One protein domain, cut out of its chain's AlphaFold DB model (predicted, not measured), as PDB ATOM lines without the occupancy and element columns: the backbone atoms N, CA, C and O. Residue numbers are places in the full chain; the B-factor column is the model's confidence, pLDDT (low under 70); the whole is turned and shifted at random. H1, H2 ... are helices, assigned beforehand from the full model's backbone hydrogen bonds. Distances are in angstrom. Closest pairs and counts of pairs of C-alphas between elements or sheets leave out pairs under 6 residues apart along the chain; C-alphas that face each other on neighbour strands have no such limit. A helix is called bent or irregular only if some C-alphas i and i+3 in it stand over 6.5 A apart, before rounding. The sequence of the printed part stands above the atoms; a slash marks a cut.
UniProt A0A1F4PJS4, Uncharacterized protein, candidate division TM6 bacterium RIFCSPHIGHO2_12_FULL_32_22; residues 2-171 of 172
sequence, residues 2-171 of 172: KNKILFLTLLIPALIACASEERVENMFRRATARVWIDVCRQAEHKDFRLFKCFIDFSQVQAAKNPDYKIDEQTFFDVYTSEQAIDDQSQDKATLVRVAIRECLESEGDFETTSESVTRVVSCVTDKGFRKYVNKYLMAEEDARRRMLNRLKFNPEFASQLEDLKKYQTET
ATOM      1  N   LYS A   2     -44.224  -7.114 -11.745       57.12
ATOM      2  CA  LYS A   2     -44.428  -5.727 -11.251       57.12
ATOM      3  C   LYS A   2     -43.185  -5.144 -10.556       57.12
ATOM      4  O   LYS A   2     -42.819  -4.005 -10.823       57.12
ATOM      5  N   ASN A   3     -42.481  -5.952  -9.761       58.34
ATOM      6  CA  ASN A   3     -41.250  -5.532  -9.084       58.34
ATOM      7  C   ASN A   3     -40.057  -5.378 -10.031       58.34
ATOM      8  O   ASN A   3     -39.247  -4.482  -9.829       58.34
ATOM      9  N   LYS A   4     -39.987  -6.183 -11.100       59.22
ATOM     10  CA  LYS A   4     -38.979  -6.025 -12.162       59.22
ATOM     11  C   LYS A   4     -39.173  -4.708 -12.926       59.22
ATOM     12  O   LYS A   4     -38.204  -4.010 -13.188       59.22
ATOM     13  N   ILE A   5     -40.421  -4.329 -13.217       59.50
ATOM     14  CA  ILE A   5     -40.747  -3.025 -13.822       59.50
ATOM     15  C   ILE A   5     -40.355  -1.893 -12.868       59.50
ATOM     16  O   ILE A   5     -39.685  -0.954 -13.281       59.50
ATOM     17  N   LEU A   6     -40.688  -2.015 -11.579       60.62
ATOM     18  CA  LEU A   6     -40.278  -1.044 -10.565       60.62
ATOM     19  C   LEU A   6     -38.746  -0.924 -10.485       60.62
ATOM     20  O   LEU A   6     -38.226   0.183 -10.461       60.62
ATOM     21  N   PHE A   7     -38.012  -2.036 -10.518       63.03
ATOM     22  CA  PHE A   7     -36.549  -2.045 -10.530       63.03
ATOM     23  C   PHE A   7     -35.953  -1.397 -11.785       63.03
ATOM     24  O   PHE A   7     -35.010  -0.621 -11.689       63.03
ATOM     25  N   LEU A   8     -36.537  -1.636 -12.958       58.91
ATOM     26  CA  LEU A   8     -36.131  -0.962 -14.191       58.91
ATOM     27  C   LEU A   8     -36.348   0.557 -14.117       58.91
ATOM     28  O   LEU A   8     -35.522   1.298 -14.637       58.91
ATOM     29  N   THR A   9     -37.388   1.033 -13.415       62.72
ATOM     30  CA  THR A   9     -37.560   2.477 -13.139       62.72
ATOM     31  C   THR A   9     -36.543   3.030 -12.140       62.72
ATOM     32  O   THR A   9     -36.370   4.243 -12.045       62.72
ATOM     33  N   LEU A  10     -35.888   2.153 -11.371       63.00
ATOM     34  CA  LEU A  10     -34.819   2.521 -10.445       63.00
ATOM     35  C   LEU A  10     -33.452   2.550 -11.115       63.00
ATOM     36  O   LEU A  10     -32.528   3.107 -10.548       63.00
ATOM     37  N   LEU A  11     -33.301   1.970 -12.297       65.50
ATOM     38  CA  LEU A  11     -32.041   1.993 -13.015       65.50
ATOM     39  C   LEU A  11     -31.970   3.209 -13.922       65.50
ATOM     40  O   LEU A  11     -32.949   3.563 -14.575       65.50
ATOM     41  N   ILE A  12     -30.781   3.799 -14.044       63.31
ATOM     42  CA  ILE A  12     -30.530   4.744 -15.127       63.31
ATOM     43  C   ILE A  12     -30.700   4.003 -16.462       63.31
ATOM     44  O   ILE A  12     -29.899   3.107 -16.753       63.31
ATOM     45  N   PRO A  13     -31.665   4.389 -17.320       64.31
ATOM     46  CA  PRO A  13     -31.932   3.672 -18.569       64.31
ATOM     47  C   PRO A  13     -30.696   3.583 -19.472       64.31
ATOM     48  O   PRO A  13     -30.445   2.552 -20.094       64.31
ATOM     49  N   ALA A  14     -29.854   4.623 -19.472       61.84
ATOM     50  CA  ALA A  14     -28.600   4.653 -20.223       61.84
ATOM     51  C   ALA A  14     -27.579   3.583 -19.779       61.84
ATOM     52  O   ALA A  14     -26.775   3.132 -20.596       61.84
ATOM     53  N   LEU A  15     -27.609   3.131 -18.519       67.25
ATOM     54  CA  LEU A  15     -26.690   2.099 -18.029       67.25
ATOM     55  C   LEU A  15     -27.093   0.686 -18.482       67.25
ATOM     56  O   LEU A  15     -26.242  -0.206 -18.539       67.25
ATOM     57  N   ILE A  16     -28.362   0.491 -18.855       70.44
ATOM     58  CA  ILE A  16     -28.939  -0.831 -19.139       70.44
ATOM     59  C   ILE A  16     -29.584  -0.975 -20.520       70.44
ATOM     60  O   ILE A  16     -30.030  -2.069 -20.849       70.44
ATOM     61  N   ALA A  17     -29.562   0.065 -21.360       67.69
ATOM     62  CA  ALA A  17     -30.194   0.080 -22.687       67.69
ATOM     63  C   ALA A  17     -29.776  -1.073 -23.625       67.69
ATOM     64  O   ALA A  17     -30.479  -1.371 -24.585       67.69
ATOM     65  N   CYS A  18     -28.644  -1.734 -23.357       69.38
ATOM     66  CA  CYS A  18     -28.154  -2.884 -24.127       69.38
ATOM     67  C   CYS A  18     -27.906  -4.133 -23.260       69.38
ATOM     68  O   CYS A  18     -27.109  -4.993 -23.630       69.38
ATOM     69  N   ALA A  19     -28.479  -4.205 -22.057       78.69
ATOM     70  CA  ALA A  19     -28.364  -5.388 -21.209       78.69
ATOM     71  C   ALA A  19     -29.332  -6.481 -21.691       78.69
ATOM     72  O   ALA A  19     -30.477  -6.187 -22.022       78.69
ATOM     73  N   SER A  20     -28.885  -7.742 -21.704       84.62
ATOM     74  CA  SER A  20     -29.802  -8.875 -21.860       84.62
ATOM     75  C   SER A  20     -30.738  -8.975 -20.654       84.62
ATOM     76  O   SER A  20     -30.392  -8.532 -19.557       84.62
ATOM     77  N   GLU A  21     -31.902  -9.597 -20.837       82.31
ATOM     78  CA  GLU A  21     -32.868  -9.814 -19.753       82.31
ATOM     79  C   GLU A  21     -32.249 -10.574 -18.572       82.31
ATOM     80  O   GLU A  21     -32.365 -10.141 -17.428       82.31
ATOM     81  N   GLU A  22     -31.480 -11.630 -18.851       85.62
ATOM     82  CA  GLU A  22     -30.734 -12.384 -17.836       85.62
ATOM     83  C   GLU A  22     -29.778 -11.488 -17.035       85.62
ATOM     84  O   GLU A  22     -29.675 -11.586 -15.813       85.62
ATOM     85  N   ARG A  23     -29.097 -10.553 -17.709       85.75
ATOM     86  CA  ARG A  23     -28.185  -9.622 -17.042       85.75
ATOM     87  C   ARG A  23     -28.938  -8.642 -16.152       85.75
ATOM     88  O   ARG A  23     -28.467  -8.349 -15.057       85.75
ATOM     89  N   VAL A  24     -30.083  -8.138 -16.606       82.62
ATOM     90  CA  VAL A  24     -30.968  -7.288 -15.795       82.62
ATOM     91  C   VAL A  24     -31.452  -8.044 -14.566       82.62
ATOM     92  O   VAL A  24     -31.439  -7.494 -13.467       82.62
ATOM     93  N   GLU A  25     -31.820  -9.310 -14.728       84.06
ATOM     94  CA  GLU A  25     -32.268 -10.144 -13.622       84.06
ATOM     95  C   GLU A  25     -31.155 -10.400 -12.602       84.06
ATOM     96  O   GLU A  25     -31.370 -10.219 -11.404       84.06
ATOM     97  N   ASN A  26     -29.945 -10.715 -13.060       86.75
ATOM     98  CA  ASN A  26     -28.795 -10.878 -12.174       86.75
ATOM     99  C   ASN A  26     -28.460  -9.571 -11.434       86.75
ATOM    100  O   ASN A  26     -28.197  -9.601 -10.233       86.75
ATOM    101  N   MET A  27     -28.532  -8.410 -12.101       87.50
ATOM    102  CA  MET A  27     -28.371  -7.110 -11.433       87.50
ATOM    103  C   MET A  27     -29.459  -6.876 -10.378       87.50
ATOM    104  O   MET A  27     -29.149  -6.400  -9.288       87.50
ATOM    105  N   PHE A  28     -30.712  -7.245 -10.661       86.69
ATOM    106  CA  PHE A  28     -31.811  -7.141  -9.701       86.69
ATOM    107  C   PHE A  28     -31.577  -7.983  -8.452       86.69
ATOM    108  O   PHE A  28     -31.675  -7.461  -7.337       86.69
ATOM    109  N   ARG A  29     -31.222  -9.263  -8.617       89.44
ATOM    110  CA  ARG A  29     -30.950 -10.154  -7.479       89.44
ATOM    111  C   ARG A  29     -29.771  -9.642  -6.650       89.44
ATOM    112  O   ARG A  29     -29.871  -9.573  -5.428       89.44
ATOM    113  N   ARG A  30     -28.691  -9.197  -7.302       92.31
ATOM    114  CA  ARG A  30     -27.490  -8.660  -6.638       92.31
ATOM    115  C   ARG A  30     -27.741  -7.345  -5.903       92.31
ATOM    116  O   ARG A  30     -27.210  -7.163  -4.810       92.31
ATOM    117  N   ALA A  31     -28.530  -6.438  -6.476       91.25
ATOM    118  CA  ALA A  31     -28.928  -5.198  -5.811       91.25
ATOM    119  C   ALA A  31     -29.832  -5.488  -4.604       91.25
ATOM    120  O   ALA A  31     -29.591  -4.967  -3.522       91.25
ATOM    121  N   THR A  32     -30.811  -6.386  -4.764       90.12
ATOM    122  CA  THR A  32     -31.705  -6.829  -3.681       90.12
ATOM    123  C   THR A  32     -30.919  -7.441  -2.520       90.12
ATOM    124  O   THR A  32     -31.114  -7.051  -1.373       90.12
ATOM    125  N   ALA A  33     -29.974  -8.338  -2.813       93.06
ATOM    126  CA  ALA A  33     -29.106  -8.948  -1.809       93.06
ATOM    127  C   ALA A  33     -28.296  -7.906  -1.021       93.06
ATOM    128  O   ALA A  33     -28.219  -7.977   0.203       93.06
ATOM    129  N   ARG A  34     -27.747  -6.896  -1.706       94.06
ATOM    130  CA  ARG A  34     -27.016  -5.799  -1.051       94.06
ATOM    131  C   ARG A  34     -27.908  -4.940  -0.172       94.06
ATOM    132  O   ARG A  34     -27.499  -4.584   0.924       94.06
ATOM    133  N   VAL A  35     -29.133  -4.660  -0.615       92.50
ATOM    134  CA  VAL A  35     -30.120  -3.947   0.204       92.50
ATOM    135  C   VAL A  35     -30.386  -4.715   1.496       92.50
ATOM    136  O   VAL A  35     -30.374  -4.108   2.554       92.50
ATOM    137  N   TRP A  36     -30.562  -6.036   1.454       91.62
ATOM    138  CA  TRP A  36     -30.753  -6.833   2.671       91.62
ATOM    139  C   TRP A  36     -29.572  -6.757   3.639       91.62
ATOM    140  O   TRP A  36     -29.789  -6.642   4.844       91.62
ATOM    141  N   ILE A  37     -28.342  -6.740   3.128       92.88
ATOM    142  CA  ILE A  37     -27.154  -6.518   3.961       92.88
ATOM    143  C   ILE A  37     -27.173  -5.110   4.566       92.88
ATOM    144  O   ILE A  37     -26.964  -4.970   5.769       92.88
ATOM    145  N   ASP A  38     -27.491  -4.076   3.783       92.44
ATOM    146  CA  ASP A  38     -27.599  -2.700   4.286       92.44
ATOM    147  C   ASP A  38     -28.680  -2.562   5.367       92.44
ATOM    148  O   ASP A  38     -28.474  -1.872   6.363       92.44
ATOM    149  N   VAL A  39     -29.811  -3.254   5.217       91.25
ATOM    150  CA  VAL A  39     -30.879  -3.300   6.228       91.25
ATOM    151  C   VAL A  39     -30.377  -3.945   7.518       91.25
ATOM    152  O   VAL A  39     -30.590  -3.403   8.600       91.25
ATOM    153  N   CYS A  40     -29.659  -5.062   7.418       91.38
ATOM    154  CA  CYS A  40     -29.056  -5.699   8.584       91.38
ATOM    155  C   CYS A  40     -27.994  -4.811   9.253       91.38
ATOM    156  O   CYS A  40     -27.954  -4.738  10.481       91.38
ATOM    157  N   ARG A  41     -27.196  -4.066   8.475       91.06
ATOM    158  CA  ARG A  41     -26.263  -3.052   9.000       91.06
ATOM    159  C   ARG A  41     -27.000  -1.915   9.718       91.06
ATOM    160  O   ARG A  41     -26.556  -1.483  10.776       91.06
ATOM    161  N   GLN A  42     -28.134  -1.447   9.187       90.62
ATOM    162  CA  GLN A  42     -28.982  -0.428   9.831       90.62
ATOM    163  C   GLN A  42     -29.645  -0.926  11.123       90.62
ATOM    164  O   GLN A  42     -29.944  -0.123  12.004       90.62
ATOM    165  N   ALA A  43     -29.859  -2.236  11.244       89.56
ATOM    166  CA  ALA A  43     -30.259  -2.898  12.484       89.56
ATOM    167  C   ALA A  43     -29.061  -3.234  13.397       89.56
ATOM    168  O   ALA A  43     -29.199  -4.028  14.319       89.56
ATOM    169  N   GLU A  44     -27.895  -2.630  13.142       89.44
ATOM    170  CA  GLU A  44     -26.682  -2.713  13.964       89.44
ATOM    171  C   GLU A  44     -26.051  -4.115  14.053       89.44
ATOM    172  O   GLU A  44     -25.197  -4.372  14.910       89.44
ATOM    173  N   HIS A  45     -26.399  -5.021  13.132       88.31
ATOM    174  CA  HIS A  45     -25.743  -6.324  13.017       88.31
ATOM    175  C   HIS A  45     -24.360  -6.187  12.369       88.31
ATOM    176  O   HIS A  45     -24.186  -5.467  11.385       88.31
ATOM    177  N   LYS A  46     -23.373  -6.903  12.917       86.50
ATOM    178  CA  LYS A  46     -21.965  -6.911  12.474       86.50
ATOM    179  C   LYS A  46     -21.397  -8.328  12.507       86.50
ATOM    180  O   LYS A  46     -21.970  -9.202  13.164       86.50
ATOM    181  N   ASP A  47     -20.276  -8.542  11.825       84.06
ATOM    182  CA  ASP A  47     -19.545  -9.814  11.793       84.06
ATOM    183  C   ASP A  47     -20.474 -11.002  11.467       84.06
ATOM    184  O   ASP A  47     -21.367 -10.913  10.624       84.06
ATOM    185  N   PHE A  48     -20.341 -12.117  12.189       82.94
ATOM    186  CA  PHE A  48     -21.196 -13.293  12.016       82.94
ATOM    187  C   PHE A  48     -22.703 -12.997  12.168       82.94
ATOM    188  O   PHE A  48     -23.530 -13.686  11.564       82.94
ATOM    189  N   ARG A  49     -23.084 -11.975  12.953       85.62
ATOM    190  CA  ARG A  49     -24.494 -11.596  13.158       85.62
ATOM    191  C   ARG A  49     -25.077 -10.898  11.937       85.62
ATOM    192  O   ARG A  49     -26.243 -11.130  11.626       85.62
ATOM    193  N   LEU A  50     -24.269 -10.121  11.212       86.56
ATOM    194  CA  LEU A  50     -24.678  -9.514   9.942       86.56
ATOM    195  C   LEU A  50     -25.113 -10.595   8.952       86.56
ATOM    196  O   LEU A  50     -26.160 -10.484   8.317       86.56
ATOM    197  N   PHE A  51     -24.353 -11.686   8.887       83.19
ATOM    198  CA  PHE A  51     -24.637 -12.785   7.971       83.19
ATOM    199  C   PHE A  51     -25.831 -13.625   8.375       83.19
ATOM    200  O   PHE A  51     -26.645 -13.968   7.520       83.19
ATOM    201  N   LYS A  52     -25.977 -13.905   9.672       87.81
ATOM    202  CA  LYS A  52     -27.181 -14.556  10.185       87.81
ATOM    203  C   LYS A  52     -28.427 -13.731   9.844       87.81
ATOM    204  O   LYS A  52     -29.361 -14.270   9.262       87.81
ATOM    205  N   CYS A  53     -28.391 -12.422  10.114       90.06
ATOM    206  CA  CYS A  53     -29.470 -11.510   9.743       90.06
ATOM    207  C   CYS A  53     -29.748 -11.550   8.235       90.06
ATOM    208  O   CYS A  53     -30.897 -11.694   7.829       90.06
ATOM    209  N   PHE A  54     -28.710 -11.481   7.397       90.56
ATOM    210  CA  PHE A  54     -28.873 -11.493   5.944       90.56
ATOM    211  C   PHE A  54     -29.545 -12.780   5.440       90.56
ATOM    212  O   PHE A  54     -30.450 -12.703   4.604       90.56
ATOM    213  N   ILE A  55     -29.147 -13.948   5.956       88.62
ATOM    214  CA  ILE A  55     -29.751 -15.242   5.601       88.62
ATOM    215  C   ILE A  55     -31.222 -15.273   6.017       88.62
ATOM    216  O   ILE A  55     -32.094 -15.491   5.171       88.62
ATOM    217  N   ASP A  56     -31.493 -15.016   7.298       88.44
ATOM    218  CA  ASP A  56     -32.833 -15.119   7.877       88.44
ATOM    219  C   ASP A  56     -33.785 -14.120   7.190       88.44
ATOM    220  O   ASP A  56     -34.889 -14.471   6.762       88.44
ATOM    221  N   PHE A  57     -33.323 -12.887   6.963       88.38
ATOM    222  CA  PHE A  57     -34.106 -11.856   6.291       88.38
ATOM    223  C   PHE A  57     -34.376 -12.192   4.823       88.38
ATOM    224  O   PHE A  57     -35.511 -12.059   4.363       88.38
ATOM    225  N   SER A  58     -33.378 -12.699   4.091       88.62
ATOM    226  CA  SER A  58     -33.562 -13.117   2.695       88.62
ATOM    227  C   SER A  58     -34.604 -14.231   2.565       88.62
ATOM    228  O   SER A  58     -35.423 -14.199   1.645       88.62
ATOM    229  N   GLN A  59     -34.625 -15.188   3.499       87.69
ATOM    230  CA  GLN A  59     -35.620 -16.265   3.521       87.69
ATOM    231  C   GLN A  59     -37.035 -15.735   3.780       87.69
ATOM    232  O   GLN A  59     -37.966 -16.090   3.052       87.69
ATOM    233  N   VAL A  60     -37.198 -14.841   4.761       87.12
ATOM    234  CA  VAL A  60     -38.492 -14.207   5.066       87.12
ATOM    235  C   VAL A  60     -39.014 -13.418   3.863       87.12
ATOM    236  O   VAL A  60     -40.186 -13.532   3.499       87.12
ATOM    237  N   GLN A  61     -38.152 -12.639   3.211       88.06
ATOM    238  CA  GLN A  61     -38.540 -11.825   2.059       88.06
ATOM    239  C   GLN A  61     -38.890 -12.688   0.841       88.06
ATOM    240  O   GLN A  61     -39.876 -12.406   0.161       88.06
ATOM    241  N   ALA A  62     -38.160 -13.785   0.609       87.06
ATOM    242  CA  ALA A  62     -38.476 -14.745  -0.449       87.06
ATOM    243  C   ALA A  62     -39.809 -15.479  -0.208       87.06
ATOM    244  O   ALA A  62     -40.526 -15.768  -1.166       87.06
ATOM    245  N   ALA A  63     -40.168 -15.746   1.054       87.00
ATOM    246  CA  ALA A  63     -41.460 -16.335   1.412       87.00
ATOM    247  C   ALA A  63     -42.632 -15.366   1.172       87.00
ATOM    248  O   ALA A  63     -43.699 -15.790   0.730       87.00
ATOM    249  N   LYS A  64     -42.428 -14.063   1.415       85.94
ATOM    250  CA  LYS A  64     -43.414 -13.015   1.095       85.94
ATOM    251  C   LYS A  64     -43.531 -12.774  -0.412       85.94
ATOM    252  O   LYS A  64     -44.623 -12.504  -0.911       85.94
ATOM    253  N   ASN A  65     -42.413 -12.831  -1.135       82.06
ATOM    254  CA  ASN A  65     -42.372 -12.589  -2.568       82.06
ATOM    255  C   ASN A  65     -41.252 -13.396  -3.255       82.06
ATOM    256  O   ASN A  65     -40.075 -13.056  -3.106       82.06
ATOM    257  N   PRO A  66     -41.599 -14.396  -4.088       83.94
ATOM    258  CA  PRO A  66     -40.618 -15.209  -4.805       83.94
ATOM    259  C   PRO A  66     -39.684 -14.420  -5.734       83.94
ATOM    260  O   PRO A  66     -38.574 -14.886  -5.985       83.94
ATOM    261  N   ASP A  67     -40.081 -13.226  -6.209       77.69
ATOM    262  CA  ASP A  67     -39.209 -12.355  -7.018       77.69
ATOM    263  C   ASP A  67     -37.965 -11.895  -6.214       77.69
ATOM    264  O   ASP A  67     -36.968 -11.509  -6.818       77.69
ATOM    265  N   TYR A  68     -37.986 -11.948  -4.873       82.31
ATOM    266  CA  TYR A  68     -36.841 -11.621  -4.004       82.31
ATOM    267  C   TYR A  68     -35.961 -12.819  -3.646       82.31
ATOM    268  O   TYR A  68     -35.044 -12.685  -2.833       82.31
ATOM    269  N   LYS A  69     -36.213 -13.990  -4.236       86.50
ATOM    270  CA  LYS A  69     -35.363 -15.156  -4.024       86.50
ATOM    271  C   LYS A  69     -33.956 -14.884  -4.561       86.50
ATOM    272  O   LYS A  69     -33.769 -14.589  -5.740       86.50
ATOM    273  N   ILE A  70     -32.970 -15.031  -3.683       88.19
ATOM    274  CA  ILE A  70     -31.548 -14.951  -4.015       88.19
ATOM    275  C   ILE A  70     -31.046 -16.384  -4.191       88.19
ATOM    276  O   ILE A  70     -31.238 -17.222  -3.310       88.19
ATOM    277  N   ASP A  71     -30.468 -16.684  -5.353       89.94
ATOM    278  CA  ASP A  71     -29.809 -17.969  -5.587       89.94
ATOM    279  C   ASP A  71     -28.466 -18.057  -4.847       89.94
ATOM    280  O   ASP A  71     -27.879 -17.048  -4.455       89.94
ATOM    281  N   GLU A  72     -27.990 -19.284  -4.645       88.06
ATOM    282  CA  GLU A  72     -26.784 -19.573  -3.865       88.06
ATOM    283  C   GLU A  72     -25.538 -18.869  -4.424       88.06
ATOM    284  O   GLU A  72     -24.764 -18.286  -3.666       88.06
ATOM    285  N   GLN A  73     -25.379 -18.830  -5.749       91.62
ATOM    286  CA  GLN A  73     -24.249 -18.145  -6.378       91.62
ATOM    287  C   GLN A  73     -24.278 -16.639  -6.094       91.62
ATOM    288  O   GLN A  73     -23.274 -16.054  -5.690       91.62
ATOM    289  N   THR A  74     -25.438 -16.005  -6.275       90.88
ATOM    290  CA  THR A  74     -25.621 -14.578  -5.994       90.88
ATOM    291  C   THR A  74     -25.382 -14.281  -4.521       90.88
ATOM    292  O   THR A  74     -24.761 -13.267  -4.199       90.88
ATOM    293  N   PHE A  75     -25.840 -15.163  -3.633       89.81
ATOM    294  CA  PHE A  75     -25.592 -15.057  -2.203       89.81
ATOM    295  C   PHE A  75     -24.089 -15.036  -1.904       89.81
ATOM    296  O   PHE A  75     -23.616 -14.069  -1.308       89.81
ATOM    297  N   PHE A  76     -23.331 -16.038  -2.364       89.94
ATOM    298  CA  PHE A  76     -21.889 -16.131  -2.109       89.94
ATOM    299  C   PHE A  76     -21.101 -14.956  -2.696       89.94
ATOM    300  O   PHE A  76     -20.215 -14.410  -2.033       89.94
ATOM    301  N   ASP A  77     -21.444 -14.530  -3.912       91.38
ATOM    302  CA  ASP A  77     -20.808 -13.389  -4.572       91.38
ATOM    303  C   ASP A  77     -21.006 -12.086  -3.791       91.38
ATOM    304  O   ASP A  77     -20.082 -11.279  -3.648       91.38
ATOM    305  N   VAL A  78     -22.239 -11.839  -3.340       92.56
ATOM    306  CA  VAL A  78     -22.592 -10.627  -2.600       92.56
ATOM    307  C   VAL A  78     -21.958 -10.681  -1.216       92.56
ATOM    308  O   VAL A  78     -21.284  -9.728  -0.845       92.56
ATOM    309  N   TYR A  79     -22.092 -11.804  -0.511       88.06
ATOM    310  CA  TYR A  79     -21.467 -12.053   0.787       88.06
ATOM    311  C   TYR A  79     -19.969 -11.731   0.766       88.06
ATOM    312  O   TYR A  79     -19.503 -10.883   1.521       88.06
ATOM    313  N   THR A  80     -19.228 -12.352  -0.155       89.88
ATOM    314  CA  THR A  80     -17.768 -12.205  -0.233       89.88
ATOM    315  C   THR A  80     -17.385 -10.765  -0.563       89.88
ATOM    316  O   THR A  80     -16.458 -10.211   0.020       89.88
ATOM    317  N   SER A  81     -18.128 -10.138  -1.481       91.50
ATOM    318  CA  SER A  81     -17.899  -8.748  -1.871       91.50
ATOM    319  C   SER A  81     -18.199  -7.755  -0.749       91.50
ATOM    320  O   SER A  81     -17.523  -6.737  -0.682       91.50
ATOM    321  N   GLU A  82     -19.227  -7.981   0.068       92.69
ATOM    322  CA  GLU A  82     -19.575  -7.079   1.171       92.69
ATOM    323  C   GLU A  82     -18.639  -7.262   2.365       92.69
ATOM    324  O   GLU A  82     -18.224  -6.264   2.947       92.69
ATOM    325  N   GLN A  83     -18.234  -8.499   2.669       89.69
ATOM    326  CA  GLN A  83     -17.234  -8.762   3.704       89.69
ATOM    327  C   GLN A  83     -15.890  -8.113   3.360       89.69
ATOM    328  O   GLN A  83     -15.274  -7.496   4.216       89.69
ATOM    329  N   ALA A  84     -15.463  -8.170   2.093       91.44
ATOM    330  CA  ALA A  84     -14.238  -7.501   1.656       91.44
ATOM    331  C   ALA A  84     -14.290  -5.971   1.849       91.44
ATOM    332  O   ALA A  84     -13.259  -5.357   2.120       91.44
ATOM    333  N   ILE A  85     -15.475  -5.359   1.728       91.25
ATOM    334  CA  ILE A  85     -15.675  -3.933   2.028       91.25
ATOM    335  C   ILE A  85     -15.544  -3.683   3.532       91.25
ATOM    336  O   ILE A  85     -14.827  -2.762   3.922       91.25
ATOM    337  N   ASP A  86     -16.196  -4.499   4.363       88.62
ATOM    338  CA  ASP A  86     -16.160  -4.357   5.825       88.62
ATOM    339  C   ASP A  86     -14.740  -4.575   6.383       88.62
ATOM    340  O   ASP A  86     -14.290  -3.822   7.248       88.62
ATOM    341  N   ASP A  87     -13.989  -5.513   5.800       90.25
ATOM    342  CA  ASP A  87     -12.578  -5.786   6.111       90.25
ATOM    343  C   ASP A  87     -11.607  -4.743   5.533       90.25
ATOM    344  O   ASP A  87     -10.394  -4.841   5.732       90.25
ATOM    345  N   GLN A  88     -12.112  -3.743   4.800       91.19
ATOM    346  CA  GLN A  88     -11.312  -2.707   4.135       91.19
ATOM    347  C   GLN A  88     -10.230  -3.294   3.213       91.19
ATOM    348  O   GLN A  88      -9.104  -2.783   3.120       91.19
ATOM    349  N   SER A  89     -10.583  -4.376   2.513       91.75
ATOM    350  CA  SER A  89      -9.707  -5.035   1.553       91.75
ATOM    351  C   SER A  89      -9.183  -4.034   0.524       91.75
ATOM    352  O   SER A  89      -9.924  -3.249  -0.066       91.75
ATOM    353  N   GLN A  90      -7.876  -4.099   0.279       90.06
ATOM    354  CA  GLN A  90      -7.191  -3.271  -0.712       90.06
ATOM    355  C   GLN A  90      -7.239  -3.883  -2.117       90.06
ATOM    356  O   GLN A  90      -6.582  -3.395  -3.041       90.06
ATOM    357  N   ASP A  91      -7.993  -4.970  -2.301       92.38
ATOM    358  CA  ASP A  91      -8.197  -5.505  -3.632       92.38
ATOM    359  C   ASP A  91      -8.969  -4.505  -4.499       92.38
ATOM    360  O   ASP A  91      -9.863  -3.762  -4.092       92.38
ATOM    361  N   LYS A  92      -8.591  -4.500  -5.764       89.31
ATOM    362  CA  LYS A  92      -9.044  -3.509  -6.722       89.31
ATOM    363  C   LYS A  92     -10.543  -3.564  -7.002       89.31
ATOM    364  O   LYS A  92     -11.120  -2.529  -7.323       89.31
ATOM    365  N   ALA A  93     -11.164  -4.743  -6.942       89.19
ATOM    366  CA  ALA A  93     -12.595  -4.868  -7.200       89.19
ATOM    367  C   ALA A  93     -13.396  -4.216  -6.065       89.19
ATOM    368  O   ALA A  93     -14.337  -3.465  -6.336       89.19
ATOM    369  N   THR A  94     -12.957  -4.430  -4.825       91.44
ATOM    370  CA  THR A  94     -13.493  -3.775  -3.629       91.44
ATOM    371  C   THR A  94     -13.318  -2.262  -3.705       91.44
ATOM    372  O   THR A  94     -14.310  -1.536  -3.637       91.44
ATOM    373  N   LEU A  95     -12.101  -1.774  -3.970       93.25
ATOM    374  CA  LEU A  95     -11.823  -0.335  -4.063       93.25
ATOM    375  C   LEU A  95     -12.677   0.376  -5.128       93.25
ATOM    376  O   LEU A  95     -13.208   1.459  -4.884       93.25
ATOM    377  N   VAL A  96     -12.862  -0.241  -6.301       93.62
ATOM    378  CA  VAL A  96     -13.708   0.318  -7.370       93.62
ATOM    379  C   VAL A  96     -15.173   0.387  -6.940       93.62
ATOM    380  O   VAL A  96     -15.844   1.385  -7.205       93.62
ATOM    381  N   ARG A  97     -15.689  -0.658  -6.280       93.44
ATOM    382  CA  ARG A  97     -17.077  -0.684  -5.800       93.44
ATOM    383  C   ARG A  97     -17.312   0.374  -4.721       93.44
ATOM    384  O   ARG A  97     -18.313   1.082  -4.804       93.44
ATOM    385  N   VAL A  98     -16.384   0.522  -3.773       94.38
ATOM    386  CA  VAL A  98     -16.429   1.576  -2.744       94.38
ATOM    387  C   VAL A  98     -16.432   2.959  -3.396       94.38
ATOM    388  O   VAL A  98     -17.323   3.757  -3.119       94.38
ATOM    389  N   ALA A  99     -15.533   3.214  -4.352       94.88
ATOM    390  CA  ALA A  99     -15.497   4.484  -5.077       94.88
ATOM    391  C   ALA A  99     -16.820   4.789  -5.801       94.88
ATOM    392  O   ALA A  99     -17.294   5.923  -5.771       94.88
ATOM    393  N   ILE A 100     -17.439   3.783  -6.432       92.50
ATOM    394  CA  ILE A 100     -18.749   3.928  -7.081       92.50
ATOM    395  C   ILE A 100     -19.838   4.269  -6.055       92.50
ATOM    396  O   ILE A 100     -20.631   5.171  -6.322       92.50
ATOM    397  N   ARG A 101     -19.874   3.591  -4.898       92.56
ATOM    398  CA  ARG A 101     -20.840   3.882  -3.823       92.56
ATOM    399  C   ARG A 101     -20.724   5.313  -3.335       92.56
ATOM    400  O   ARG A 101     -21.719   6.026  -3.359       92.56
ATOM    401  N   GLU A 102     -19.515   5.743  -2.989       93.25
ATOM    402  CA  GLU A 102     -19.258   7.100  -2.504       93.25
ATOM    403  C   GLU A 102     -19.687   8.156  -3.529       93.25
ATOM    404  O   GLU A 102     -20.360   9.127  -3.187       93.25
ATOM    405  N   CYS A 103     -19.346   7.952  -4.806       92.00
ATOM    406  CA  CYS A 103     -19.742   8.873  -5.867       92.00
ATOM    407  C   CYS A 103     -21.266   8.909  -6.057       92.00
ATOM    408  O   CYS A 103     -21.836   9.988  -6.203       92.00
ATOM    409  N   LEU A 104     -21.950   7.762  -6.009       89.06
ATOM    410  CA  LEU A 104     -23.413   7.708  -6.087       89.06
ATOM    411  C   LEU A 104     -24.092   8.336  -4.863       89.06
ATOM    412  O   LEU A 104     -25.134   8.970  -4.996       89.06
ATOM    413  N   GLU A 105     -23.535   8.172  -3.668       88.00
ATOM    414  CA  GLU A 105     -24.066   8.774  -2.442       88.00
ATOM    415  C   GLU A 105     -23.874  10.297  -2.440       88.00
ATOM    416  O   GLU A 105     -24.767  11.021  -2.000       88.00
ATOM    417  N   SER A 106     -22.789  10.793  -3.046       86.94
ATOM    418  CA  SER A 106     -22.546  12.231  -3.225       86.94
ATOM    419  C   SER A 106     -23.521  12.921  -4.189       86.94
ATOM    420  O   SER A 106     -23.732  14.127  -4.086       86.94
ATOM    421  N   GLU A 107     -24.171  12.169  -5.085       81.69
ATOM    422  CA  GLU A 107     -25.200  12.707  -5.985       81.69
ATOM    423  C   GLU A 107     -26.530  13.008  -5.266       81.69
ATOM    424  O   GLU A 107     -27.420  13.601  -5.865       81.69
ATOM    425  N   GLY A 108     -26.725  12.604  -4.005       71.44
ATOM    426  CA  GLY A 108     -27.967  12.890  -3.273       71.44
ATOM    427  C   GLY A 108     -29.243  12.459  -4.020       71.44
ATOM    428  O   GLY A 108     -29.288  11.383  -4.626       71.44
ATOM    429  N   ASP A 109     -30.272  13.315  -3.985       62.47
ATOM    430  CA  ASP A 109     -31.613  13.063  -4.541       62.47
ATOM    431  C   ASP A 109     -31.794  13.507  -6.009       62.47
ATOM    432  O   ASP A 109     -32.928  13.572  -6.488       62.47
ATOM    433  N   PHE A 110     -30.722  13.825  -6.752       57.03
ATOM    434  CA  PHE A 110     -30.880  14.245  -8.152       57.03
ATOM    435  C   PHE A 110     -31.626  13.180  -8.978       57.03
ATOM    436  O   PHE A 110     -31.349  11.974  -8.902       57.03
ATOM    437  N   GLU A 111     -32.578  13.637  -9.801       58.38
ATOM    438  CA  GLU A 111     -33.213  12.794 -10.808       58.38
ATOM    439  C   GLU A 111     -32.136  12.188 -11.712       58.38
ATOM    440  O   GLU A 111     -31.143  12.832 -12.060       58.38
ATOM    441  N   THR A 112     -32.310  10.920 -12.076       59.34
ATOM    442  CA  THR A 112     -31.344  10.177 -12.889       59.34
ATOM    443  C   THR A 112     -31.361  10.633 -14.331       59.34
ATOM    444  O   THR A 112     -31.945  10.001 -15.210       59.34
ATOM    445  N   THR A 113     -30.688  11.750 -14.560       66.12
ATOM    446  CA  THR A 113     -30.390  12.285 -15.876       66.12
ATOM    447  C   THR A 113     -29.088  11.680 -16.405       66.12
ATOM    448  O   THR A 113     -28.263  11.132 -15.665       66.12
ATOM    449  N   SER A 114     -28.872  11.798 -17.713       67.75
ATOM    450  CA  SER A 114     -27.581  11.504 -18.353       67.75
ATOM    451  C   SER A 114     -26.417  12.284 -17.725       67.75
ATOM    452  O   SER A 114     -25.276  11.816 -17.716       67.75
ATOM    453  N   GLU A 115     -26.696  13.456 -17.156       75.12
ATOM    454  CA  GLU A 115     -25.708  14.279 -16.464       75.12
ATOM    455  C   GLU A 115     -25.251  13.642 -15.148       75.12
ATOM    456  O   GLU A 115     -24.058  13.675 -14.855       75.12
ATOM    457  N   SER A 116     -26.152  12.991 -14.399       77.38
ATOM    458  CA  SER A 116     -25.784  12.278 -13.165       77.38
ATOM    459  C   SER A 116     -24.832  11.115 -13.445       77.38
ATOM    460  O   SER A 116     -23.806  10.983 -12.784       77.38
ATOM    461  N   VAL A 117     -25.073  10.340 -14.512       80.25
ATOM    462  CA  VAL A 117     -24.111   9.310 -14.957       80.25
ATOM    463  C   VAL A 117     -22.747   9.928 -15.218       80.25
ATOM    464  O   VAL A 117     -21.734   9.401 -14.771       80.25
ATOM    465  N   THR A 118     -22.722  11.043 -15.947       85.12
ATOM    466  CA  THR A 118     -21.478  11.698 -16.351       85.12
ATOM    467  C   THR A 118     -20.691  12.182 -15.134       85.12
ATOM    468  O   THR A 118     -19.481  11.963 -15.070       85.12
ATOM    469  N   ARG A 119     -21.368  12.754 -14.130       87.44
ATOM    470  CA  ARG A 119     -20.742  13.171 -12.869       87.44
ATOM    471  C   ARG A 119     -20.219  11.996 -12.053       87.44
ATOM    472  O   ARG A 119     -19.078  12.052 -11.607       87.44
ATOM    473  N   VAL A 120     -20.975  10.901 -11.937       88.25
ATOM    474  CA  VAL A 120     -20.501   9.693 -11.238       88.25
ATOM    475  C   VAL A 120     -19.280   9.105 -11.946       88.25
ATOM    476  O   VAL A 120     -18.289   8.784 -11.295       88.25
ATOM    477  N   VAL A 121     -19.299   9.011 -13.281       89.62
ATOM    478  CA  VAL A 121     -18.140   8.553 -14.067       89.62
ATOM    479  C   VAL A 121     -16.932   9.468 -13.859       89.62
ATOM    480  O   VAL A 121     -15.815   8.962 -13.713       89.62
ATOM    481  N   SER A 122     -17.139  10.788 -13.828       92.00
ATOM    482  CA  SER A 122     -16.079  11.759 -13.538       92.00
ATOM    483  C   SER A 122     -15.512  11.546 -12.137       92.00
ATOM    484  O   SER A 122     -14.317  11.325 -12.002       92.00
ATOM    485  N   CYS A 123     -16.366  11.469 -11.116       93.38
ATOM    486  CA  CYS A 123     -15.965  11.240  -9.729       93.38
ATOM    487  C   CYS A 123     -15.155   9.940  -9.558       93.38
ATOM    488  O   CYS A 123     -14.095   9.934  -8.933       93.38
ATOM    489  N   VAL A 124     -15.593   8.834 -10.172       93.38
ATOM    490  CA  VAL A 124     -14.859   7.554 -10.138       93.38
ATOM    491  C   VAL A 124     -13.528   7.654 -10.898       93.38
ATOM    492  O   VAL A 124     -12.529   7.042 -10.510       93.38
ATOM    493  N   THR A 125     -13.489   8.441 -11.976       93.12
ATOM    494  CA  THR A 125     -12.267   8.722 -12.742       93.12
ATOM    495  C   THR A 125     -11.263   9.531 -11.924       93.12
ATOM    496  O   THR A 125     -10.090   9.156 -11.904       93.12
ATOM    497  N   ASP A 126     -11.718  10.558 -11.209       94.69
ATOM    498  CA  ASP A 126     -10.895  11.419 -10.349       94.69
ATOM    499  C   ASP A 126     -10.317  10.643  -9.156       94.69
ATOM    500  O   ASP A 126      -9.188  10.884  -8.736       94.69
ATOM    501  N   LYS A 127     -11.033   9.613  -8.688       94.12
ATOM    502  CA  LYS A 127     -10.539   8.627  -7.710       94.12
ATOM    503  C   LYS A 127      -9.514   7.631  -8.287       94.12
ATOM    504  O   LYS A 127      -9.074   6.729  -7.584       94.12
ATOM    505  N   GLY A 128      -9.122   7.766  -9.557       93.69
ATOM    506  CA  GLY A 128      -8.092   6.943 -10.201       93.69
ATOM    507  C   GLY A 128      -8.607   5.665 -10.873       93.69
ATOM    508  O   GLY A 128      -7.813   4.870 -11.382       93.69
ATOM    509  N   PHE A 129      -9.927   5.461 -10.949       93.25
ATOM    510  CA  PHE A 129     -10.523   4.213 -11.436       93.25
ATOM    511  C   PHE A 129     -11.073   4.283 -12.868       93.25
ATOM    512  O   PHE A 129     -11.872   3.434 -13.259       93.25
ATOM    513  N   ARG A 130     -10.601   5.224 -13.702       85.88
ATOM    514  CA  ARG A 130     -11.075   5.445 -15.091       85.88
ATOM    515  C   ARG A 130     -11.244   4.166 -15.921       85.88
ATOM    516  O   ARG A 130     -12.220   4.018 -16.645       85.88
ATOM    517  N   LYS A 131     -10.281   3.241 -15.833       84.62
ATOM    518  CA  LYS A 131     -10.269   1.982 -16.609       84.62
ATOM    519  C   LYS A 131     -11.202   0.899 -16.049       84.62
ATOM    520  O   LYS A 131     -11.346  -0.146 -16.671       84.62
ATOM    521  N   TYR A 132     -11.796   1.131 -14.881       83.75
ATOM    522  CA  TYR A 132     -12.620   0.170 -14.141       83.75
ATOM    523  C   TYR A 132     -14.063   0.641 -13.970       83.75
ATOM    524  O   TYR A 132     -14.863  -0.054 -13.347       83.75
ATOM    525  N   VAL A 133     -14.407   1.791 -14.557       78.00
ATOM    526  CA  VAL A 133     -15.783   2.265 -14.667       78.00
ATOM    527  C   VAL A 133     -16.586   1.228 -15.453       78.00
ATOM    528  O   VAL A 133     -16.469   1.101 -16.672       78.00
ATOM    529  N   ASN A 134     -17.395   0.457 -14.733       84.88
ATOM    530  CA  ASN A 134     -18.252  -0.575 -15.292       84.88
ATOM    531  C   ASN A 134     -19.710  -0.142 -15.132       84.88
ATOM    532  O   ASN A 134     -20.231  -0.090 -14.020       84.88
ATOM    533  N   LYS A 135     -20.384   0.117 -16.258       81.12
ATOM    534  CA  LYS A 135     -21.783   0.567 -16.271       81.12
ATOM    535  C   LYS A 135     -22.747  -0.382 -15.550       81.12
ATOM    536  O   LYS A 135     -23.721   0.086 -14.978       81.12
ATOM    537  N   TYR A 136     -22.473  -1.688 -15.542       84.44
ATOM    538  CA  TYR A 136     -23.310  -2.677 -14.856       84.44
ATOM    539  C   TYR A 136     -23.094  -2.654 -13.344       84.44
ATOM    540  O   TYR A 136     -24.049  -2.766 -12.587       84.44
ATOM    541  N   LEU A 137     -21.849  -2.451 -12.909       87.25
ATOM    542  CA  LEU A 137     -21.534  -2.261 -11.495       87.25
ATOM    543  C   LEU A 137     -22.160  -0.964 -10.962       87.25
ATOM    544  O   LEU A 137     -22.755  -0.960  -9.891       87.25
ATOM    545  N   MET A 138     -22.082   0.115 -11.743       87.31
ATOM    546  CA  MET A 138     -22.753   1.378 -11.425       87.31
ATOM    547  C   MET A 138     -24.275   1.228 -11.372       87.31
ATOM    548  O   MET A 138     -24.898   1.742 -10.453       87.31
ATOM    549  N   ALA A 139     -24.867   0.512 -12.331       84.75
ATOM    550  CA  ALA A 139     -26.299   0.223 -12.358       84.75
ATOM    551  C   ALA A 139     -26.747  -0.550 -11.108       84.75
ATOM    552  O   ALA A 139     -27.731  -0.185 -10.474       84.75
ATOM    553  N   GLU A 140     -26.005  -1.592 -10.733       88.69
ATOM    554  CA  GLU A 140     -26.271  -2.393  -9.535       88.69
ATOM    555  C   GLU A 140     -26.234  -1.544  -8.254       88.69
ATOM    556  O   GLU A 140     -27.155  -1.625  -7.440       88.69
ATOM    557  N   GLU A 141     -25.210  -0.703  -8.087       90.00
ATOM    558  CA  GLU A 141     -25.063   0.158  -6.907       90.00
ATOM    559  C   GLU A 141     -26.074   1.313  -6.868       90.00
ATOM    560  O   GLU A 141     -26.579   1.651  -5.796       90.00
ATOM    561  N   ASP A 142     -26.435   1.889  -8.019       87.31
ATOM    562  CA  ASP A 142     -27.487   2.909  -8.083       87.31
ATOM    563  C   ASP A 142     -28.855   2.304  -7.742       87.31
ATOM    564  O   ASP A 142     -29.611   2.877  -6.954       87.31
ATOM    565  N   ALA A 143     -29.150   1.101  -8.246       86.00
ATOM    566  CA  ALA A 143     -30.379   0.415  -7.885       86.00
ATOM    567  C   ALA A 143     -30.428   0.046  -6.400       86.00
ATOM    568  O   ALA A 143     -31.459   0.280  -5.772       86.00
ATOM    569  N   ARG A 144     -29.328  -0.466  -5.822       90.62
ATOM    570  CA  ARG A 144     -29.211  -0.703  -4.372       90.62
ATOM    571  C   ARG A 144     -29.570   0.566  -3.597       90.62
ATOM    572  O   ARG A 144     -30.498   0.543  -2.791       90.62
ATOM    573  N   ARG A 145     -28.885   1.680  -3.888       87.88
ATOM    574  CA  ARG A 145     -29.105   2.986  -3.240       87.88
ATOM    575  C   ARG A 145     -30.573   3.411  -3.306       87.88
ATOM    576  O   ARG A 145     -31.159   3.808  -2.303       87.88
ATOM    577  N   ARG A 146     -31.203   3.292  -4.476       84.56
ATOM    578  CA  ARG A 146     -32.596   3.718  -4.685       84.56
ATOM    579  C   ARG A 146     -33.620   2.798  -4.040       84.56
ATOM    580  O   ARG A 146     -34.622   3.281  -3.516       84.56
ATOM    581  N   MET A 147     -33.388   1.488  -4.073       86.00
ATOM    582  CA  MET A 147     -34.212   0.521  -3.353       86.00
ATOM    583  C   MET A 147     -34.177   0.816  -1.853       86.00
ATOM    584  O   MET A 147     -35.236   0.911  -1.234       86.00
ATOM    585  N   LEU A 148     -32.987   1.065  -1.298       86.25
ATOM    586  CA  LEU A 148     -32.811   1.426   0.107       86.25
ATOM    587  C   LEU A 148     -33.515   2.749   0.456       86.25
ATOM    588  O   LEU A 148     -34.253   2.815   1.439       86.25
ATOM    589  N   ASN A 149     -33.386   3.776  -0.392       82.44
ATOM    590  CA  ASN A 149     -34.100   5.043  -0.208       82.44
ATOM    591  C   ASN A 149     -35.624   4.867  -0.236       82.44
ATOM    592  O   ASN A 149     -36.319   5.485   0.562       82.44
ATOM    593  N   ARG A 150     -36.168   4.004  -1.105       80.25
ATOM    594  CA  ARG A 150     -37.612   3.711  -1.116       80.25
ATOM    595  C   ARG A 150     -38.071   2.982   0.143       80.25
ATOM    596  O   ARG A 150     -39.158   3.277   0.635       80.25
ATOM    597  N   LEU A 151     -37.258   2.063   0.667       80.75
ATOM    598  CA  LEU A 151     -37.554   1.371   1.921       80.75
ATOM    599  C   LEU A 151     -37.649   2.348   3.097       80.75
ATOM    600  O   LEU A 151     -38.564   2.215   3.901       80.75
ATOM    601  N   LYS A 152     -36.811   3.393   3.144       75.19
ATOM    602  CA  LYS A 152     -36.855   4.429   4.196       75.19
ATOM    603  C   LYS A 152     -38.236   5.076   4.376       75.19
ATOM    604  O   LYS A 152     -38.588   5.454   5.489       75.19
ATOM    605  N   PHE A 153     -39.016   5.202   3.304       73.12
ATOM    606  CA  PHE A 153     -40.357   5.796   3.338       73.12
ATOM    607  C   PHE A 153     -41.483   4.755   3.444       73.12
ATOM    608  O   PHE A 153     -42.656   5.118   3.390       73.12
ATOM    609  N   ASN A 154     -41.152   3.467   3.582       78.44
ATOM    610  CA  ASN A 154     -42.124   2.392   3.741       78.44
ATOM    611  C   ASN A 154     -42.398   2.131   5.243       78.44
ATOM    612  O   ASN A 154     -41.489   1.721   5.963       78.44
ATOM    613  N   PRO A 155     -43.638   2.302   5.738       78.88
ATOM    614  CA  PRO A 155     -43.976   2.018   7.135       78.88
ATOM    615  C   PRO A 155     -43.734   0.558   7.554       78.88
ATOM    616  O   PRO A 155     -43.328   0.305   8.686       78.88
ATOM    617  N   GLU A 156     -43.941  -0.405   6.646       81.75
ATOM    618  CA  GLU A 156     -43.654  -1.822   6.914       81.75
ATOM    619  C   GLU A 156     -42.156  -2.031   7.149       81.75
ATOM    620  O   GLU A 156     -41.766  -2.785   8.038       81.75
ATOM    621  N   PHE A 157     -41.313  -1.307   6.408       78.56
ATOM    622  CA  PHE A 157     -39.867  -1.375   6.568       78.56
ATOM    623  C   PHE A 157     -39.415  -0.897   7.951       78.56
ATOM    624  O   PHE A 157     -38.569  -1.542   8.562       78.56
ATOM    625  N   ALA A 158     -40.007   0.179   8.479       80.69
ATOM    626  CA  ALA A 158     -39.696   0.651   9.828       80.69
ATOM    627  C   ALA A 158     -40.009  -0.416  10.892       80.69
ATOM    628  O   ALA A 158     -39.178  -0.678  11.756       80.69
ATOM    629  N   SER A 159     -41.162  -1.090  10.788       82.81
ATOM    630  CA  SER A 159     -41.504  -2.202  11.688       82.81
ATOM    631  C   SER A 159     -40.521  -3.364  11.553       82.81
ATOM    632  O   SER A 159     -40.045  -3.882  12.558       82.81
ATOM    633  N   GLN A 160     -40.184  -3.751  10.319       82.44
ATOM    634  CA  GLN A 160     -39.226  -4.828  10.066       82.44
ATOM    635  C   GLN A 160     -37.841  -4.509  10.636       82.44
ATOM    636  O   GLN A 160     -37.193  -5.393  11.188       82.44
ATOM    637  N   LEU A 161     -37.392  -3.257  10.529       84.38
ATOM    638  CA  LEU A 161     -36.115  -2.820  11.081       84.38
ATOM    639  C   LEU A 161     -36.102  -2.912  12.613       84.38
ATOM    640  O   LEU A 161     -35.119  -3.374  13.188       84.38
ATOM    641  N   GLU A 162     -37.190  -2.520  13.276       84.00
ATOM    642  CA  GLU A 162     -37.311  -2.639  14.734       84.00
ATOM    643  C   GLU A 162     -37.353  -4.101  15.199       84.00
ATOM    644  O   GLU A 162     -36.725  -4.446  16.201       84.00
ATOM    645  N   ASP A 163     -38.020  -4.986  14.456       85.12
ATOM    646  CA  ASP A 163     -38.021  -6.422  14.757       85.12
ATOM    647  C   ASP A 163     -36.616  -7.032  14.606       85.12
ATOM    648  O   ASP A 163     -36.178  -7.812  15.454       85.12
ATOM    649  N   LEU A 164     -35.866  -6.616  13.578       84.00
ATOM    650  CA  LEU A 164     -34.474  -7.033  13.378       84.00
ATOM    651  C   LEU A 164     -33.539  -6.538  14.490       84.00
ATOM    652  O   LEU A 164     -32.607  -7.258  14.851       84.00
ATOM    653  N   LYS A 165     -33.777  -5.345  15.049       82.75
ATOM    654  CA  LYS A 165     -33.019  -4.831  16.203       82.75
ATOM    655  C   LYS A 165     -33.310  -5.628  17.474       82.75
ATOM    656  O   LYS A 165     -32.387  -5.998  18.189       82.75
ATOM    657  N   LYS A 166     -34.579  -5.960  17.744       78.00
ATOM    658  CA  LYS A 166     -34.971  -6.748  18.932       78.00
ATOM    659  C   LYS A 166     -34.363  -8.150  18.939       78.00
ATOM    660  O   LYS A 166     -33.975  -8.644  19.998       78.00
ATOM    661  N   TYR A 167     -34.207  -8.753  17.762       64.06
ATOM    662  CA  TYR A 167     -33.546 -10.051  17.613       64.06
ATOM    663  C   TYR A 167     -32.091 -10.047  18.127       64.06
ATOM    664  O   TYR A 167     -31.581 -11.088  18.536       64.06
ATOM    665  N   GLN A 168     -31.431  -8.881  18.166       56.94
ATOM    666  CA  GLN A 168     -30.080  -8.705  18.712       56.94
ATOM    667  C   GLN A 168     -30.042  -8.796  20.249       56.94
ATOM    668  O   GLN A 168     -29.033  -9.219  20.815       56.94
ATOM    669  N   THR A 169     -31.129  -8.408  20.924       52.00
ATOM    670  CA  THR A 169     -31.243  -8.409  22.393       52.00
ATOM    671  C   THR A 169     -31.598  -9.770  22.986       52.00
ATOM    672  O   THR A 169     -31.240 -10.022  24.129       52.00
ATOM    673  N   GLU A 170     -32.257 -10.657  22.236       48.44
ATOM    674  CA  GLU A 170     -32.723 -11.961  22.750       48.44
ATOM    675  C   GLU A 170     -31.700 -13.105  22.582       48.44
ATOM    676  O   GLU A 170     -31.953 -14.226  23.014       48.44
ATOM    677  N   THR A 171     -30.537 -12.844  21.967       45.78
ATOM    678  CA  THR A 171     -29.452 -13.833  21.768       45.78
ATOM    679  C   THR A 171     -28.131 -13.503  22.486       45.78
ATOM    680  O   THR A 171     -27.123 -14.157  22.214       45.78
TER     681      THR A 171
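What this domain is: This is residues 2 to 171 of the 172 residues of an uncharacterized protein of candidate division TM6 bacterium RIFCSPHIGHO2_12_FULL_32_22 (UniProt A0A1F4PJS4). Two helices, H3 and H8, cross in the middle of a compact body; H4 and H5 pack on H3, and H1 and H2 on H8. The hairpin of H6 and H7 packs through H6 on H8 at one end of the longest axis, with H9 at the other end. The printed part has 170 residues with nine named helices, H1 to H9 in order, and no named strand: all helix, mostly crossed. The radius of gyration of the C-alphas is 16.0 A and the spans are 47 by 38 by 30 A.

Where its parts are: Find C-alpha 2 at (-44.428, -5.727, -11.251), where H1, residues 2 to 10, begins. Next come H2, 13 to 16, H3, 21 to 42, 31.3 A long, and H4, 47 to 64, 26.4 A. H5, 72 to 86, and H6, 92 to 106, follow. H7, 114 to 132, has a kink of 103 degrees near residue 126 and is irregular: C-alphas 128 and 131 are 8.4 A apart. H8, 135 to 152, spans 25.7 A; H9, 155 to 169, ends at C-alpha 169, (-31.243, -8.409, 22.393).

How they stand to each other: Look first at the hubs H3 and H8, which touch at a steep tilt of 47 degrees, closest at C-alphas Ala 31 and Arg 144, 4.7 A. H3 touches H4 at Ile 37 and Phe 54, closest C-alphas 5.6 A apart. H6 and H7, a helical hairpin, touch at a shallow tilt of 31 degrees, closest at C-alphas Cys 103 and Val 120, 5.5 A. H3 and H9 only just touch, with 3 pairs of C-alphas within 8 A. Every O i to N i+4 pair is within hydrogen-bond range in H1, H3, H5, H6 and H8, but 13 of 14 in H4, 10 of 15 in H7 and 9 of 11 in H9; H2 is too short for one.

The domain as a whole: The farthest C-alphas, of Cys 18 and Glu 170, are 48.0 A apart. The printed part has no cut and no long link. Look for pLDDT under 70 at residues 2 to 15, 17 to 18, 109 to 114 and 167 to 171.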